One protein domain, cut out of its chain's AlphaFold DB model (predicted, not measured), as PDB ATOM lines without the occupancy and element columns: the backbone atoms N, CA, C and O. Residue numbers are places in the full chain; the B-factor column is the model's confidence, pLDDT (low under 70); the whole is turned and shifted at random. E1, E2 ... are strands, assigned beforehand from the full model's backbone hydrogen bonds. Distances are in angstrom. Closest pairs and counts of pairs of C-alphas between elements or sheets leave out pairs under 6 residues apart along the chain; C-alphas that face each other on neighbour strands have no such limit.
ATOM      1  N   LYS A  95     158.479 131.497 105.726       92.00
ATOM      2  CA  LYS A  95     159.656 130.934 106.395       92.00
ATOM      3  C   LYS A  95     159.424 129.461 106.644       92.00
ATOM      4  O   LYS A  95     158.436 129.100 107.271       92.00
ATOM      5  N   VAL A  96     160.338 128.633 106.156       90.56
ATOM      6  CA  VAL A  96     160.250 127.181 106.288       90.56
ATOM      7  C   VAL A  96     161.221 126.708 107.363       90.56
ATOM      8  O   VAL A  96     162.390 127.091 107.350       90.56
ATOM      9  N   SER A  97     160.753 125.856 108.267       92.19
ATOM     10  CA  SER A  97     161.590 125.096 109.194       92.19
ATOM     11  C   SER A  97     161.190 123.622 109.183       92.19
ATOM     12  O   SER A  97     160.050 123.267 108.892       92.19
ATOM     13  N   LEU A  98     162.155 122.751 109.464       90.00
ATOM     14  CA  LEU A  98     161.948 121.314 109.600       90.00
ATOM     15  C   LEU A  98     162.301 120.935 111.035       90.00
ATOM     16  O   LEU A  98     163.410 121.225 111.486       90.00
ATOM     17  N   ILE A  99     161.357 120.321 111.741       89.44
ATOM     18  CA  ILE A  99     161.556 119.790 113.090       89.44
ATOM     19  C   ILE A  99     161.082 118.341 113.051       89.44
ATOM     20  O   ILE A  99     159.922 118.085 112.732       89.44
ATOM     21  N   ASP A 100     161.994 117.413 113.328       88.31
ATOM     22  CA  ASP A 100     161.786 115.970 113.182       88.31
ATOM     23  C   ASP A 100     161.269 115.598 111.776       88.31
ATOM     24  O   ASP A 100     161.984 115.746 110.782       88.31
ATOM     25  N   ASP A 101     160.026 115.131 111.680       86.25
ATOM     26  CA  ASP A 101     159.342 114.716 110.451       86.25
ATOM     27  C   ASP A 101     158.288 115.729 109.966       86.25
ATOM     28  O   ASP A 101     157.506 115.440 109.050       86.25
ATOM     29  N   THR A 102     158.253 116.910 110.591       86.31
ATOM     30  CA  THR A 102     157.230 117.927 110.374       86.31
ATOM     31  C   THR A 102     157.835 119.196 109.778       86.31
ATOM     32  O   THR A 102     158.719 119.834 110.356       86.31
ATOM     33  N   ILE A 103     157.321 119.598 108.614       89.44
ATOM     34  CA  ILE A 103     157.639 120.890 107.999       89.44
ATOM     35  C   ILE A 103     156.703 121.942 108.581       89.44
ATOM     36  O   ILE A 103     155.490 121.756 108.566       89.44
ATOM     37  N   PHE A 104     157.253 123.062 109.032       90.88
ATOM     38  CA  PHE A 104     156.510 124.251 109.427       90.88
ATOM     39  C   PHE A 104     156.765 125.361 108.416       90.88
ATOM     40  O   PHE A 104     157.900 125.613 108.016       90.88
ATOM     41  N   VAL A 105     155.698 126.032 108.006       92.06
ATOM     42  CA  VAL A 105     155.719 127.168 107.095       92.06
ATOM     43  C   VAL A 105     155.009 128.320 107.787       92.06
ATOM     44  O   VAL A 105     153.783 128.345 107.864       92.06
ATOM     45  N   THR A 106     155.790 129.274 108.284       93.69
ATOM     46  CA  THR A 106     155.253 130.514 108.840       93.69
ATOM     47  C   THR A 106     154.983 131.498 107.713       93.69
ATOM     48  O   THR A 106     155.898 131.836 106.955       93.69
ATOM     49  N   LEU A 107     153.745 131.975 107.600       93.12
ATOM     50  CA  LEU A 107     153.314 132.899 106.553       93.12
ATOM     51  C   LEU A 107     153.207 134.321 107.102       93.12
ATOM     52  O   LEU A 107     152.123 134.847 107.338       93.12
ATOM     53  N   SER A 108     154.357 134.978 107.274       92.56
ATOM     54  CA  SER A 108     154.366 136.383 107.695       92.56
ATOM     55  C   SER A 108     153.898 137.296 106.561       92.56
ATOM     56  O   SER A 108     154.465 137.268 105.471       92.56
ATOM     57  N   GLY A 109     152.864 138.097 106.796       91.00
ATOM     58  CA  GLY A 109     152.290 138.945 105.762       91.00
ATOM     59  C   GLY A 109     150.925 139.502 106.130       91.00
ATOM     60  O   GLY A 109     150.267 139.025 107.054       91.00
ATOM     61  N   GLU A 110     150.505 140.499 105.362       93.31
ATOM     62  CA  GLU A 110     149.185 141.111 105.463       93.31
ATOM     63  C   GLU A 110     148.556 141.202 104.077       93.31
ATOM     64  O   GLU A 110     149.233 141.349 103.049       93.31
ATOM     65  N   GLY A 111     147.238 141.088 104.068       94.81
ATOM     66  CA  GLY A 111     146.399 141.249 102.906       94.81
ATOM     67  C   GLY A 111     145.300 142.261 103.135       94.81
ATOM     68  O   GLY A 111     144.961 142.582 104.267       94.81
ATOM     69  N   ASN A 112     144.742 142.754 102.040       95.00
ATOM     70  CA  ASN A 112     143.631 143.680 102.015       95.00
ATOM     71  C   ASN A 112     142.596 143.194 101.007       95.00
ATOM     72  O   ASN A 112     142.915 142.844  99.870       95.00
ATOM     73  N   PHE A 113     141.345 143.192 101.435       92.62
ATOM     74  CA  PHE A 113     140.167 143.063 100.601       92.62
ATOM     75  C   PHE A 113     139.517 144.442 100.509       92.62
ATOM     76  O   PHE A 113     139.178 145.037 101.528       92.62
ATOM     77  N   ILE A 114     139.328 144.946  99.294       90.56
ATOM     78  CA  ILE A 114     138.745 146.260  99.037       90.56
ATOM     79  C   ILE A 114     137.526 146.079  98.141       90.56
ATOM     80  O   ILE A 114     137.638 145.590  97.016       90.56
ATOM     81  N   HIS A 115     136.366 146.519  98.622       86.69
ATOM     82  CA  HIS A 115     135.166 146.677  97.812       86.69
ATOM     83  C   HIS A 115     134.932 148.166  97.544       86.69
ATOM     84  O   HIS A 115     134.494 148.922  98.413       86.69
ATOM     85  N   LEU A 116     135.252 148.589  96.323       80.94
ATOM     86  CA  LEU A 116     135.358 149.991  95.926       80.94
ATOM     87  C   LEU A 116     134.008 150.713  95.941       80.94
ATOM     88  O   LEU A 116     133.942 151.859  96.376       80.94
ATOM     89  N   LEU A 117     132.923 150.045  95.534       77.94
ATOM     90  CA  LEU A 117     131.592 150.664  95.484       77.94
ATOM     91  C   LEU A 117     131.052 151.022  96.871       77.94
ATOM     92  O   LEU A 117     130.435 152.068  97.035       77.94
ATOM     93  N   SER A 118     131.300 150.172  97.870       78.69
ATOM     94  CA  SER A 118     130.868 150.426  99.252       78.69
ATOM     95  C   SER A 118     131.964 151.058 100.117       78.69
ATOM     96  O   SER A 118     131.755 151.247 101.315       78.69
ATOM     97  N   GLN A 119     133.122 151.382  99.521       83.44
ATOM     98  CA  GLN A 119     134.320 151.899 100.195       83.44
ATOM     99  C   GLN A 119     134.712 151.077 101.435       83.44
ATOM    100  O   GLN A 119     135.128 151.622 102.459       83.44
ATOM    101  N   LYS A 120     134.542 149.754 101.348       87.88
ATOM    102  CA  LYS A 120     134.852 148.822 102.435       87.88
ATOM    103  C   LYS A 120     136.236 148.249 102.235       87.88
ATOM    104  O   LYS A 120     136.587 147.841 101.130       87.88
ATOM    105  N   GLU A 121     136.985 148.188 103.321       93.56
ATOM    106  CA  GLU A 121     138.356 147.710 103.343       93.56
ATOM    107  C   GLU A 121     138.527 146.808 104.563       93.56
ATOM    108  O   GLU A 121     138.251 147.222 105.690       93.56
ATOM    109  N   TYR A 122     138.938 145.569 104.314       95.00
ATOM    110  CA  TYR A 122     139.233 144.581 105.341       95.00
ATOM    111  C   TYR A 122     140.692 144.166 105.207       95.00
ATOM    112  O   TYR A 122     141.069 143.614 104.174       95.00
ATOM    113  N   SER A 123     141.502 144.396 106.236       96.81
ATOM    114  CA  SER A 123     142.833 143.807 106.322       96.81
ATOM    115  C   SER A 123     142.752 142.404 106.916       96.81
ATOM    116  O   SER A 123     141.857 142.105 107.710       96.81
ATOM    117  N   PHE A 124     143.659 141.520 106.518       97.00
ATOM    118  CA  PHE A 124     143.731 140.165 107.047       97.00
ATOM    119  C   PHE A 124     145.170 139.656 107.147       97.00
ATOM    120  O   PHE A 124     146.033 140.043 106.362       97.00
ATOM    121  N   THR A 125     145.421 138.758 108.093       96.62
ATOM    122  CA  THR A 125     146.664 137.969 108.171       96.62
ATOM    123  C   THR A 125     146.401 136.531 107.727       96.62
ATOM    124  O   THR A 125     145.247 136.165 107.520       96.62
ATOM    125  N   LEU A 126     147.447 135.722 107.532       94.50
ATOM    126  CA  LEU A 126     147.340 134.337 107.051       94.50
ATOM    127  C   LEU A 126     147.665 133.330 108.174       94.50
ATOM    128  O   LEU A 126     148.444 133.675 109.064       94.50
ATOM    129  N   PRO A 127     147.094 132.107 108.177       94.12
ATOM    130  CA  PRO A 127     147.518 131.023 109.052       94.12
ATOM    131  C   PRO A 127     148.896 130.525 108.661       94.12
ATOM    132  O   PRO A 127     149.300 130.598 107.500       94.12
ATOM    133  N   ASP A 128     149.567 129.918 109.627       93.00
ATOM    134  CA  ASP A 128     150.740 129.111 109.351       93.00
ATOM    135  C   ASP A 128     150.307 127.713 108.894       93.00
ATOM    136  O   ASP A 128     149.210 127.236 109.199       93.00
ATOM    137  N   ILE A 129     151.180 127.040 108.147       91.00
ATOM    138  CA  ILE A 129     150.929 125.696 107.625       91.00
ATOM    139  C   ILE A 129     151.960 124.753 108.209       91.00
ATOM    140  O   ILE A 129     153.152 125.053 108.224       91.00
ATOM    141  N   ARG A 130     151.528 123.576 108.642       88.50
ATOM    142  CA  ARG A 130     152.439 122.474 108.936       88.50
ATOM    143  C   ARG A 130     152.112 121.258 108.096       88.50
ATOM    144  O   ARG A 130     150.959 121.045 107.746       88.50
ATOM    145  N   ILE A 131     153.115 120.441 107.821       86.94
ATOM    146  CA  ILE A 131     152.971 119.193 107.077       86.94
ATOM    147  C   ILE A 131     153.632 118.106 107.913       86.94
ATOM    148  O   ILE A 131     154.856 118.085 108.034       86.94
ATOM    149  N   ARG A 132     152.815 117.244 108.522       83.88
ATOM    150  CA  ARG A 132     153.280 116.082 109.296       83.88
ATOM    151  C   ARG A 132     153.580 114.903 108.381       83.88
ATOM    152  O   ARG A 132     153.022 114.828 107.284       83.88
ATOM    153  N   ASN A 133     154.386 113.961 108.875       77.75
ATOM    154  CA  ASN A 133     154.712 112.710 108.189       77.75
ATOM    155  C   ASN A 133     155.202 112.964 106.758       77.75
ATOM    156  O   ASN A 133     154.704 112.355 105.808       77.75
ATOM    157  N   PHE A 134     156.144 113.902 106.588       70.19
ATOM    158  CA  PHE A 134     156.546 114.386 105.263       70.19
ATOM    159  C   PHE A 134     156.974 113.265 104.290       70.19
ATOM    160  O   PHE A 134     156.849 113.419 103.077       70.19
ATOM    161  N   TYR A 135     157.446 112.130 104.805       66.38
ATOM    162  CA  TYR A 135     157.926 111.000 104.004       66.38
ATOM    163  C   TYR A 135     156.845 109.993 103.586       66.38
ATOM    164  O   TYR A 135     157.078 109.251 102.635       66.38
ATOM    165  N   ASP A 136     155.679 110.002 104.237       68.38
ATOM    166  CA  ASP A 136     154.625 109.005 104.031       68.38
ATOM    167  C   ASP A 136     153.329 109.674 103.552       68.38
ATOM    168  O   ASP A 136     153.128 109.910 102.361       68.38
ATOM    169  N   ASN A 137     152.441 110.004 104.495       69.25
ATOM    170  CA  ASN A 137     151.106 110.525 104.234       69.25
ATOM    171  C   ASN A 137     151.026 112.005 104.619       69.25
ATOM    172  O   ASN A 137     150.522 112.363 105.691       69.25
ATOM    173  N   GLN A 138     151.565 112.849 103.740       72.94
ATOM    174  CA  GLN A 138     151.609 114.297 103.926       72.94
ATOM    175  C   GLN A 138     150.201 114.847 104.159       72.94
ATOM    176  O   GLN A 138     149.364 114.857 103.259       72.94
ATOM    177  N   SER A 139     149.952 115.315 105.378       76.19
ATOM    178  CA  SER A 139     148.679 115.922 105.768       76.19
ATOM    179  C   SER A 139     148.940 117.376 106.152       76.19
ATOM    180  O   SER A 139     149.458 117.628 107.246       76.19
ATOM    181  N   PRO A 140     148.688 118.335 105.245       82.56
ATOM    182  CA  PRO A 140     148.862 119.743 105.548       82.56
ATOM    183  C   PRO A 140     147.761 120.215 106.505       82.56
ATOM    184  O   PRO A 140     146.580 119.934 106.311       82.56
ATOM    185  N   GLU A 141     148.148 120.958 107.534       87.25
ATOM    186  CA  GLU A 141     147.245 121.479 108.556       87.25
ATOM    187  C   GLU A 141     147.510 122.968 108.777       87.25
ATOM    188  O   GLU A 141     148.664 123.409 108.796       87.25
ATOM    189  N   LEU A 142     146.439 123.734 108.982       91.06
ATOM    190  CA  LEU A 142     146.520 125.138 109.376       91.06
ATOM    191  C   LEU A 142     146.740 125.237 110.884       91.06
ATOM    192  O   LEU A 142     146.163 124.469 111.654       91.06
ATOM    193  N   PHE A 143     147.542 126.201 111.319       91.81
ATOM    194  CA  PHE A 143     147.703 126.516 112.733       91.81
ATOM    195  C   PHE A 143     148.009 128.003 112.947       91.81
ATOM    196  O   PHE A 143     148.251 128.757 112.005       91.81
ATOM    197  N   GLY A 144     147.998 128.417 114.213       91.94
ATOM    198  CA  GLY A 144     148.302 129.788 114.608       91.94
ATOM    199  C   GLY A 144     147.066 130.682 114.653       91.94
ATOM    200  O   GLY A 144     145.926 130.211 114.579       91.94
ATOM    201  N   THR A 145     147.314 131.979 114.819       94.06
ATOM    202  CA  THR A 145     146.274 132.997 114.972       94.06
ATOM    203  C   THR A 145     146.294 133.948 113.788       94.06
ATOM    204  O   THR A 145     147.333 134.510 113.442       94.06
ATOM    205  N   CYS A 146     145.126 134.166 113.197       95.69
ATOM    206  CA  CYS A 146     144.907 135.133 112.135       95.69
ATOM    207  C   CYS A 146     143.936 136.205 112.600       95.69
ATOM    208  O   CYS A 146     143.218 136.028 113.580       95.69
ATOM    209  N   SER A 147     143.862 137.298 111.856       96.69
ATOM    210  CA  SER A 147     142.841 138.309 112.080       96.69
ATOM    211  C   SER A 147     142.262 138.801 110.766       96.69
ATOM    212  O   SER A 147     142.940 138.759 109.742       96.69
ATOM    213  N   ILE A 148     141.015 139.259 110.812       97.25
ATOM    214  CA  ILE A 148     140.322 139.982 109.745       97.25
ATOM    215  C   ILE A 148     139.758 141.250 110.381       97.25
ATOM    216  O   ILE A 148     139.057 141.168 111.387       97.25
ATOM    217  N   LYS A 149     140.064 142.431 109.845       96.69
ATOM    218  CA  LYS A 149     139.726 143.708 110.488       96.69
ATOM    219  C   LYS A 149     139.239 144.722 109.476       96.69
ATOM    220  O   LYS A 149     139.880 144.931 108.457       96.69
ATOM    221  N   ASN A 150     138.163 145.422 109.801       94.94
ATOM    222  CA  ASN A 150     137.791 146.664 109.137       94.94
ATOM    223  C   ASN A 150     137.929 147.803 110.146       94.94
ATOM    224  O   ASN A 150     137.023 148.104 110.926       94.94
ATOM    225  N   THR A 151     139.107 148.430 110.129       89.38
ATOM    226  CA  THR A 151     139.501 149.467 111.093       89.38
ATOM    227  C   THR A 151     138.575 150.677 111.052       89.38
ATOM    228  O   THR A 151     138.269 151.251 112.093       89.38
ATOM    229  N   ARG A 152     138.085 151.062 109.865       90.25
ATOM    230  CA  ARG A 152     137.211 152.239 109.710       90.25
ATOM    231  C   ARG A 152     135.855 152.050 110.378       90.25
ATOM    232  O   ARG A 152     135.198 153.032 110.697       90.25
ATOM    233  N   GLN A 153     135.430 150.803 110.545       89.31
ATOM    234  CA  GLN A 153     134.107 150.458 111.058       89.31
ATOM    235  C   GLN A 153     134.146 149.738 112.400       89.31
ATOM    236  O   GLN A 153     133.111 149.271 112.858       89.31
ATOM    237  N   ASN A 154     135.324 149.671 113.025       91.81
ATOM    238  CA  ASN A 154     135.522 149.091 114.347       91.81
ATOM    239  C   ASN A 154     134.924 147.677 114.490       91.81
ATOM    240  O   ASN A 154     134.283 147.354 115.490       91.81
ATOM    241  N   ILE A 155     135.122 146.848 113.461       95.19
ATOM    242  CA  ILE A 155     134.753 145.434 113.468       95.19
ATOM    243  C   ILE A 155     135.985 144.584 113.162       95.19
ATOM    244  O   ILE A 155     136.743 144.865 112.226       95.19
ATOM    245  N   SER A 156     136.203 143.543 113.957       96.69
ATOM    246  CA  SER A 156     137.341 142.637 113.804       96.69
ATOM    247  C   SER A 156     136.987 141.213 114.186       96.69
ATOM    248  O   SER A 156     136.095 140.980 114.992       96.69
ATOM    249  N   CYS A 157     137.717 140.261 113.631       97.19
ATOM    250  CA  CYS A 157     137.618 138.853 113.953       97.19
ATOM    251  C   CYS A 157     139.018 138.286 114.170       97.19
ATOM    252  O   CYS A 157     139.869 138.442 113.295       97.19
ATOM    253  N   ASP A 158     139.236 137.590 115.281       96.50
ATOM    254  CA  ASP A 158     140.466 136.832 115.537       96.50
ATOM    255  C   ASP A 158     140.192 135.345 115.336       96.50
ATOM    256  O   ASP A 158     139.280 134.813 115.954       96.50
ATOM    257  N   LEU A 159     140.962 134.668 114.485       95.50
ATOM    258  CA  LEU A 159     140.780 133.268 114.104       95.50
ATOM    259  C   LEU A 159     141.919 132.415 114.661       95.50
ATOM    260  O   LEU A 159     143.071 132.635 114.306       95.50
ATOM    261  N   ASN A 160     141.620 131.422 115.496       95.50
ATOM    262  CA  ASN A 160     142.615 130.556 116.132       95.50
ATOM    263  C   ASN A 160     142.480 129.119 115.636       95.50
ATOM    264  O   ASN A 160     141.593 128.371 116.063       95.50
ATOM    265  N   PHE A 161     143.381 128.725 114.741       93.12
ATOM    266  CA  PHE A 161     143.436 127.374 114.201       93.12
ATOM    267  C   PHE A 161     144.071 126.449 115.240       93.12
ATOM    268  O   PHE A 161     145.255 126.590 115.578       93.12
ATOM    269  N   LYS A 162     143.280 125.517 115.795       84.25
ATOM    270  CA  LYS A 162     143.793 124.617 116.826       84.25
ATOM    271  C   LYS A 162     144.723 123.584 116.232       84.25
ATOM    272  O   LYS A 162     144.452 122.884 115.264       84.25
ATOM    273  N   ASN A 163     145.793 123.408 116.978       66.25
ATOM    274  CA  ASN A 163     146.813 122.431 116.730       66.25
ATOM    275  C   ASN A 163     146.539 121.203 117.621       66.25
ATOM    276  O   ASN A 163     147.144 121.044 118.677       66.25
ATOM    277  N   SER A 164     145.584 120.354 117.229       68.31
ATOM    278  CA  SER A 164     145.312 119.086 117.922       68.31
ATOM    279  C   SER A 164     145.466 117.902 116.965       68.31
ATOM    280  O   SER A 164     144.867 117.931 115.894       68.31
ATOM    281  N   PRO A 165     146.213 116.839 117.326       63.97
ATOM    282  CA  PRO A 165     146.261 115.596 116.547       63.97
ATOM    283  C   PRO A 165     144.883 114.960 116.331       63.97
ATOM    284  O   PRO A 165     144.669 114.291 115.330       63.97
ATOM    285  N   LEU A 166     143.955 115.175 117.268       66.56
ATOM    286  CA  LEU A 166     142.607 114.605 117.226       66.56
ATOM    287  C   LEU A 166     141.602 115.506 116.498       66.56
ATOM    288  O   LEU A 166     140.500 115.060 116.204       66.56
ATOM    289  N   ASN A 167     141.943 116.780 116.270       71.69
ATOM    290  CA  ASN A 167     141.023 117.753 115.687       71.69
ATOM    291  C   ASN A 167     141.777 118.911 115.006       71.69
ATOM    292  O   ASN A 167     141.719 120.058 115.453       71.69
ATOM    293  N   SER A 168     142.532 118.600 113.948       75.44
ATOM    294  CA  SER A 168     143.308 119.572 113.154       75.44
ATOM    295  C   SER A 168     142.437 120.527 112.329       75.44
ATOM    296  O   SER A 168     142.920 121.521 111.786       75.44
ATOM    297  N   GLN A 169     141.139 120.236 112.245       84.75
ATOM    298  CA  GLN A 169     140.147 121.055 111.565       84.75
ATOM    299  C   GLN A 169     139.476 122.079 112.491       84.75
ATOM    300  O   GLN A 169     138.761 122.959 112.020       84.75
ATOM    301  N   TYR A 170     139.697 122.002 113.807       91.50
ATOM    302  CA  TYR A 170     139.009 122.890 114.737       91.50
ATOM    303  C   TYR A 170     139.537 124.322 114.670       91.50
ATOM    304  O   TYR A 170     140.741 124.585 114.728       91.50
ATOM    305  N   LEU A 171     138.599 125.254 114.626       93.75
ATOM    306  CA  LEU A 171     138.817 126.685 114.605       93.75
ATOM    307  C   LEU A 171     137.917 127.321 115.660       93.75
ATOM    308  O   LEU A 171     136.753 126.948 115.796       93.75
ATOM    309  N   TYR A 172     138.455 128.291 116.390       95.12
ATOM    310  CA  TYR A 172     137.663 129.126 117.284       95.12
ATOM    311  C   TYR A 172     138.160 130.563 117.270       95.12
ATOM    312  O   TYR A 172     139.303 130.840 116.900       95.12
ATOM    313  N   GLY A 173     137.333 131.483 117.735       95.44
ATOM    314  CA  GLY A 173     137.736 132.865 117.854       95.44
ATOM    315  C   GLY A 173     136.594 133.796 118.192       95.44
ATOM    316  O   GLY A 173     135.519 133.359 118.596       95.44
ATOM    317  N   PHE A 174     136.842 135.090 118.031       96.75
ATOM    318  CA  PHE A 174     135.910 136.120 118.466       96.75
ATOM    319  C   PHE A 174     135.693 137.155 117.378       96.75
ATOM    320  O   PHE A 174     136.656 137.689 116.832       96.75
ATOM    321  N   ILE A 175     134.425 137.452 117.094       96.81
ATOM    322  CA  ILE A 175     134.020 138.624 116.322       96.81
ATOM    323  C   ILE A 175     133.723 139.737 117.323       96.81
ATOM    324  O   ILE A 175     132.820 139.624 118.151       96.81
ATOM    325  N   HIS A 176     134.487 140.814 117.233       95.44
ATOM    326  CA  HIS A 176     134.299 142.045 117.981       95.44
ATOM    327  C   HIS A 176     133.561 143.040 117.092       95.44
ATOM    328  O   HIS A 176     134.073 143.418 116.036       95.44
ATOM    329  N   HIS A 177     132.370 143.457 117.514       92.31
ATOM    330  CA  HIS A 177     131.561 144.448 116.811       92.31
ATOM    331  C   HIS A 177     130.897 145.365 117.837       92.31
ATOM    332  O   HIS A 177     130.072 144.919 118.634       92.31
ATOM    333  N   GLU A 178     131.274 146.645 117.829       86.19
ATOM    334  CA  GLU A 178     130.835 147.622 118.834       86.19
ATOM    335  C   GLU A 178     131.169 147.154 120.267       86.19
ATOM    336  O   GLU A 178     132.331 146.886 120.569       86.19
ATOM    337  N   SER A 179     130.177 147.058 121.159       85.19
ATOM    338  CA  SER A 179     130.325 146.505 122.513       85.19
ATOM    339  C   SER A 179     130.074 144.995 122.595       85.19
ATOM    340  O   SER A 179     130.152 144.421 123.681       85.19
ATOM    341  N   ASN A 180     129.740 144.350 121.475       88.94
ATOM    342  CA  ASN A 180     129.393 142.937 121.428       88.94
ATOM    343  C   ASN A 180     130.608 142.081 121.062       88.94
ATOM    344  O   ASN A 180     131.461 142.462 120.255       88.94
ATOM    345  N   ILE A 181     130.656 140.895 121.664       93.69
ATOM    346  CA  ILE A 181     131.648 139.862 121.371       93.69
ATOM    347  C   ILE A 181     130.876 138.590 121.061       93.69
ATOM    348  O   ILE A 181     130.099 138.126 121.896       93.69
ATOM    349  N   PHE A 182     131.109 138.040 119.876       96.31
ATOM    350  CA  PHE A 182     130.506 136.793 119.431       96.31
ATOM    351  C   PHE A 182     131.588 135.729 119.346       96.31
ATOM    352  O   PHE A 182     132.618 135.940 118.704       96.31
ATOM    353  N   LEU A 183     131.365 134.594 119.999       96.38
ATOM    354  CA  LEU A 183     132.222 133.426 119.847       96.38
ATOM    355  C   LEU A 183     131.872 132.771 118.514       96.38
ATOM    356  O   LEU A 183     130.701 132.519 118.246       96.38
ATOM    357  N   PHE A 184     132.872 132.479 117.692       94.38
ATOM    358  CA  PHE A 184     132.692 131.582 116.560       94.38
ATOM    359  C   PHE A 184     133.572 130.351 116.755       94.38
ATOM    360  O   PHE A 184     134.756 130.480 117.065       94.38
ATOM    361  N   GLU A 185     133.012 129.155 116.598       95.12
ATOM    362  CA  GLU A 185     133.757 127.905 116.744       95.12
ATOM    363  C   GLU A 185     133.182 126.769 115.894       95.12
ATOM    364  O   GLU A 185     131.994 126.736 115.572       95.12
ATOM    365  N   GLY A 186     134.038 125.822 115.521       93.75
ATOM    366  CA  GLY A 186     133.647 124.642 114.764       93.75
ATOM    367  C   GLY A 186     134.800 124.085 113.945       93.75
ATOM    368  O   GLY A 186     135.962 124.228 114.320       93.75
ATOM    369  N   SER A 187     134.477 123.446 112.825       91.56
ATOM    370  CA  SER A 187     135.466 122.993 111.852       91.56
ATOM    371  C   SER A 187     135.609 124.006 110.710       91.56
ATOM    372  O   SER A 187     134.619 124.377 110.074       91.56
ATOM    373  N   TRP A 188     136.845 124.421 110.408       90.62
ATOM    374  CA  TRP A 188     137.128 125.371 109.325       90.62
ATOM    375  C   TRP A 188     136.867 124.812 107.921       90.62
ATOM    376  O   TRP A 188     136.798 125.594 106.970       90.62
ATOM    377  N   ASP A 189     136.699 123.496 107.775       87.25
ATOM    378  CA  ASP A 189     136.392 122.842 106.504       87.25
ATOM    379  C   ASP A 189     134.993 122.211 106.432       87.25
ATOM    380  O   ASP A 189     134.659 121.627 105.399       87.25
ATOM    381  N   ASP A 190     134.152 122.390 107.453       89.56
ATOM    382  CA  ASP A 190     132.782 121.862 107.481       89.56
ATOM    383  C   ASP A 190     131.763 122.910 107.947       89.56
ATOM    384  O   ASP A 190     131.105 123.559 107.125       89.56
ATOM    385  N   GLN A 191     131.646 123.118 109.259       92.56
ATOM    386  CA  GLN A 191     130.659 124.021 109.839       92.56
ATOM    387  C   GLN A 191     131.221 124.777 111.040       92.56
ATOM    388  O   GLN A 191     131.906 124.208 111.889       92.56
ATOM    389  N   ILE A 192     130.846 126.050 111.133       94.62
ATOM    390  CA  ILE A 192     131.162 126.952 112.236       94.62
ATOM    391  C   ILE A 192     129.865 127.548 112.766       94.62
ATOM    392  O   ILE A 192     129.070 128.077 111.991       94.62
ATOM    393  N   ASN A 193     129.681 127.514 114.079       96.75
ATOM    394  CA  ASN A 193     128.575 128.182 114.753       96.75
ATOM    395  C   ASN A 193     129.055 129.514 115.325       96.75
ATOM    396  O   ASN A 193     130.189 129.609 115.794       96.75
ATOM    397  N   ILE A 194     128.186 130.522 115.302       96.62
ATOM    398  CA  ILE A 194     128.429 131.824 115.918       96.62
ATOM    399  C   ILE A 194     127.423 132.002 117.047       96.62
ATOM    400  O   ILE A 194     126.213 131.929 116.824       96.62
ATOM    401  N   THR A 195     127.925 132.210 118.257       97.00
ATOM    402  CA  THR A 195     127.133 132.334 119.478       97.00
ATOM    403  C   THR A 195     127.317 133.700 120.120       97.00
ATOM    404  O   THR A 195     128.432 134.227 120.182       97.00
ATOM    405  N   ASP A 196     126.225 134.254 120.635       94.81
ATOM    406  CA  ASP A 196     126.257 135.461 121.456       94.81
ATOM    407  C   ASP A 196     126.791 135.187 122.878       94.81
ATOM    408  O   ASP A 196     127.131 134.062 123.251       94.81
ATOM    409  N   GLN A 197     126.855 136.238 123.698       91.06
ATOM    410  CA  GLN A 197     127.325 136.157 125.088       91.06
ATOM    411  C   GLN A 197     126.407 135.331 126.003       91.06
ATOM    412  O   GLN A 197     126.823 134.944 127.094       91.06
ATOM    413  N   LEU A 198     125.167 135.063 125.581       93.31
ATOM    414  CA  LEU A 198     124.203 134.233 126.303       93.31
ATOM    415  C   LEU A 198     124.310 132.751 125.904       93.31
ATOM    416  O   LEU A 198     123.612 131.915 126.475       93.31
ATOM    417  N   GLY A 199     125.182 132.416 124.946       92.19
ATOM    418  CA  GLY A 199     125.339 131.067 124.405       92.19
ATOM    419  C   GLY A 199     124.292 130.704 123.349       92.19
ATOM    420  O   GLY A 199     124.185 129.537 122.968       92.19
ATOM    421  N   THR A 200     123.519 131.674 122.861       95.38
ATOM    422  CA  THR A 200     122.542 131.455 121.792       95.38
ATOM    423  C   THR A 200     123.263 131.430 120.454       95.38
ATOM    424  O   THR A 200     123.993 132.364 120.130       95.38
ATOM    425  N   VAL A 201     123.053 130.382 119.652       96.19
ATOM    426  CA  VAL A 201     123.545 130.338 118.265       96.19
ATOM    427  C   VAL A 201     122.746 131.341 117.437       96.19
ATOM    428  O   VAL A 201     121.545 131.157 117.239       96.19
ATOM    429  N   ILE A 202     123.415 132.388 116.961       94.81
ATOM    430  CA  ILE A 202     122.805 133.466 116.175       94.81
ATOM    431  C   ILE A 202     123.030 133.297 114.671       94.81
ATOM    432  O   ILE A 202     122.216 133.771 113.886       94.81
ATOM    433  N   ASP A 203     124.094 132.597 114.267       94.88
ATOM    434  CA  ASP A 203     124.354 132.261 112.865       94.88
ATOM    435  C   ASP A 203     125.229 130.995 112.744       94.88
ATOM    436  O   ASP A 203     125.787 130.479 113.717       94.88
ATOM    437  N   THR A 204     125.322 130.440 111.539       94.56
ATOM    438  CA  THR A 204     126.090 129.247 111.199       94.56
ATOM    439  C   THR A 204     126.682 129.363 109.796       94.56
ATOM    440  O   THR A 204     125.969 129.385 108.789       94.56
ATOM    441  N   ILE A 205     128.010 129.312 109.704       92.31
ATOM    442  CA  ILE A 205     128.729 129.253 108.432       92.31
ATOM    443  C   ILE A 205     128.883 127.790 108.019       92.31
ATOM    444  O   ILE A 205     129.496 126.993 108.725       92.31
ATOM    445  N   LYS A 206     128.367 127.441 106.836       90.56
ATOM    446  CA  LYS A 206     128.587 126.131 106.205       90.56
ATOM    447  C   LYS A 206     129.637 126.247 105.108       90.56
ATOM    448  O   LYS A 206     129.372 126.828 104.050       90.56
ATOM    449  N   ILE A 207     130.807 125.667 105.343       85.81
ATOM    450  CA  ILE A 207     131.955 125.704 104.441       85.81
ATOM    451  C   ILE A 207     131.763 124.659 103.340       85.81
ATOM    452  O   ILE A 207     132.142 123.492 103.444       85.81
ATOM    453  N   LYS A 208     131.162 125.074 102.228       74.38
ATOM    454  CA  LYS A 208     130.923 124.187 101.085       74.38
ATOM    455  C   LYS A 208     132.159 124.087 100.203       74.38
ATOM    456  O   LYS A 208     132.812 125.086  99.921       74.38
ATOM    457  N   THR A 209     132.442 122.893  99.690       65.12
ATOM    458  CA  THR A 209     133.344 122.774  98.540       65.12
ATOM    459  C   THR A 209     132.647 123.426  97.351       65.12
ATOM    460  O   THR A 209     131.618 122.942  96.881       65.12
ATOM    461  N   HIS A 210     133.152 124.576  96.919       64.69
ATOM    462  CA  HIS A 210     132.636 125.261  95.743       64.69
ATOM    463  C   HIS A 210     133.271 124.650  94.492       64.69
ATOM    464  O   HIS A 210     134.449 124.292  94.510       64.69
ATOM    465  N   GLU A 211     132.513 124.559  93.395       63.50
ATOM    466  CA  GLU A 211     133.108 124.238  92.097       63.50
ATOM    467  C   GLU A 211     134.196 125.271  91.781       63.50
ATOM    468  O   GLU A 211     133.933 126.478  91.713       63.50
ATOM    469  N   LEU A 212     135.432 124.797  91.615       65.12
ATOM    470  CA  LEU A 212     136.550 125.660  91.269       65.12
ATOM    471  C   LEU A 212     136.294 126.265  89.891       65.12
ATOM    472  O   LEU A 212     136.126 125.557  88.895       65.12
ATOM    473  N   TYR A 213     136.279 127.595  89.821       70.81
ATOM    474  CA  TYR A 213     136.134 128.282  88.546       70.81
ATOM    475  C   TYR A 213     137.265 127.881  87.601       70.81
ATOM    476  O   TYR A 213     138.437 127.853  87.981       70.81
ATOM    477  N   ALA A 214     136.921 127.629  86.336       68.00
ATOM    478  CA  ALA A 214     137.904 127.255  85.332       68.00
ATOM    479  C   ALA A 214     138.977 128.346  85.194       68.00
ATOM    480  O   ALA A 214     138.716 129.463  84.728       68.00
TER     481      ALA A 214
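Overview. This is residues 95 to 214 of the 260 residues of the protein "Oxysterol-binding protein-related protein 10 (Trinotate prediction)" of Henneguya salminicola (UniProt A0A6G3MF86). The model is one large, twisted sheet of antiparallel strands, bent into an open trough, with E1 at one edge, E10 at the other and no named helix on either face. E3 and E4 follow each other like one broken strand between the long strands E2 and E5, and a tail, residues 207 to 214, leads away beyond E10. The printed part has 120 residues with ten named strands, E1 to E10 along the chain; the class is all strand, with 76 residues in named strands. The branched sheet holds two meanders, E1 E2 E3 and E4 E5 E6 E7 E8 E9 E10, each strand the antiparallel neighbour of the one before. The whole is only just loose, close to compact, with a radius of gyration of the C-alphas of 16.5 A and spans of 47 by 34 by 32 A.

Arrangement. E5, residues 139 to 150, bends by 59 degrees at Gly 144. On one side of it lie E3, residues 120 to 125, and E4, residues 128 to 132; N 123 and O 149 are within hydrogen-bond range at 2.8 A, N 130 and O 141 at 2.9 A. E3 runs on into E4 across a break of 2 residues, at 39 degrees. E2, residues 102 to 115, bends by 52 degrees at Gly 109 and pairs staggered, with E4 (N 105 and O 129, 2.7 A) and then with E3 (N 113 and O 122, 2.8 A). The edge strand E1, residues 95 to 99, lies on the other side of E2 from E4, with N 97 and O 104 2.9 A apart. On the other side of E5 lies E6, residues 155 to 161, with N 148 and O 157 2.9 A apart. E7, residues 170 to 177, is the neighbour of E6 (N 160 and O 172, 2.8 A) and of E8, residues 180 to 187 (N 173 and O 184, 2.8 A). E9, residues 191 to 195, is the neighbour of E8 (N 193 and O 185, 2.9 A) and of the other edge strand, E10, residues 201 to 206 (N 194 and O 203, 2.9 A). Among the hairpins are E5 and E6, and E9 and E10. E1 and E10 are apart.

Along the chain. E1 begins at C-alpha 95, (159.656, 130.934, 106.395). E2 is the longest strand by residues, 38.4 A from first to last C-alpha; E5 measures 32.8 A, and E7 and E8 22.9 A each. E10 ends at C-alpha 206, (128.587, 126.131, 106.205).

Size, cuts and confidence. The C-alphas farthest apart, those of Asp 100 and Leu 117, are 49.3 A from each other. The printed part has no cut, and no link is long. Mean pLDDT of the printed part is 88.1; residues 135 to 137, 163 to 166, 209 to 212 and 214 are under 70.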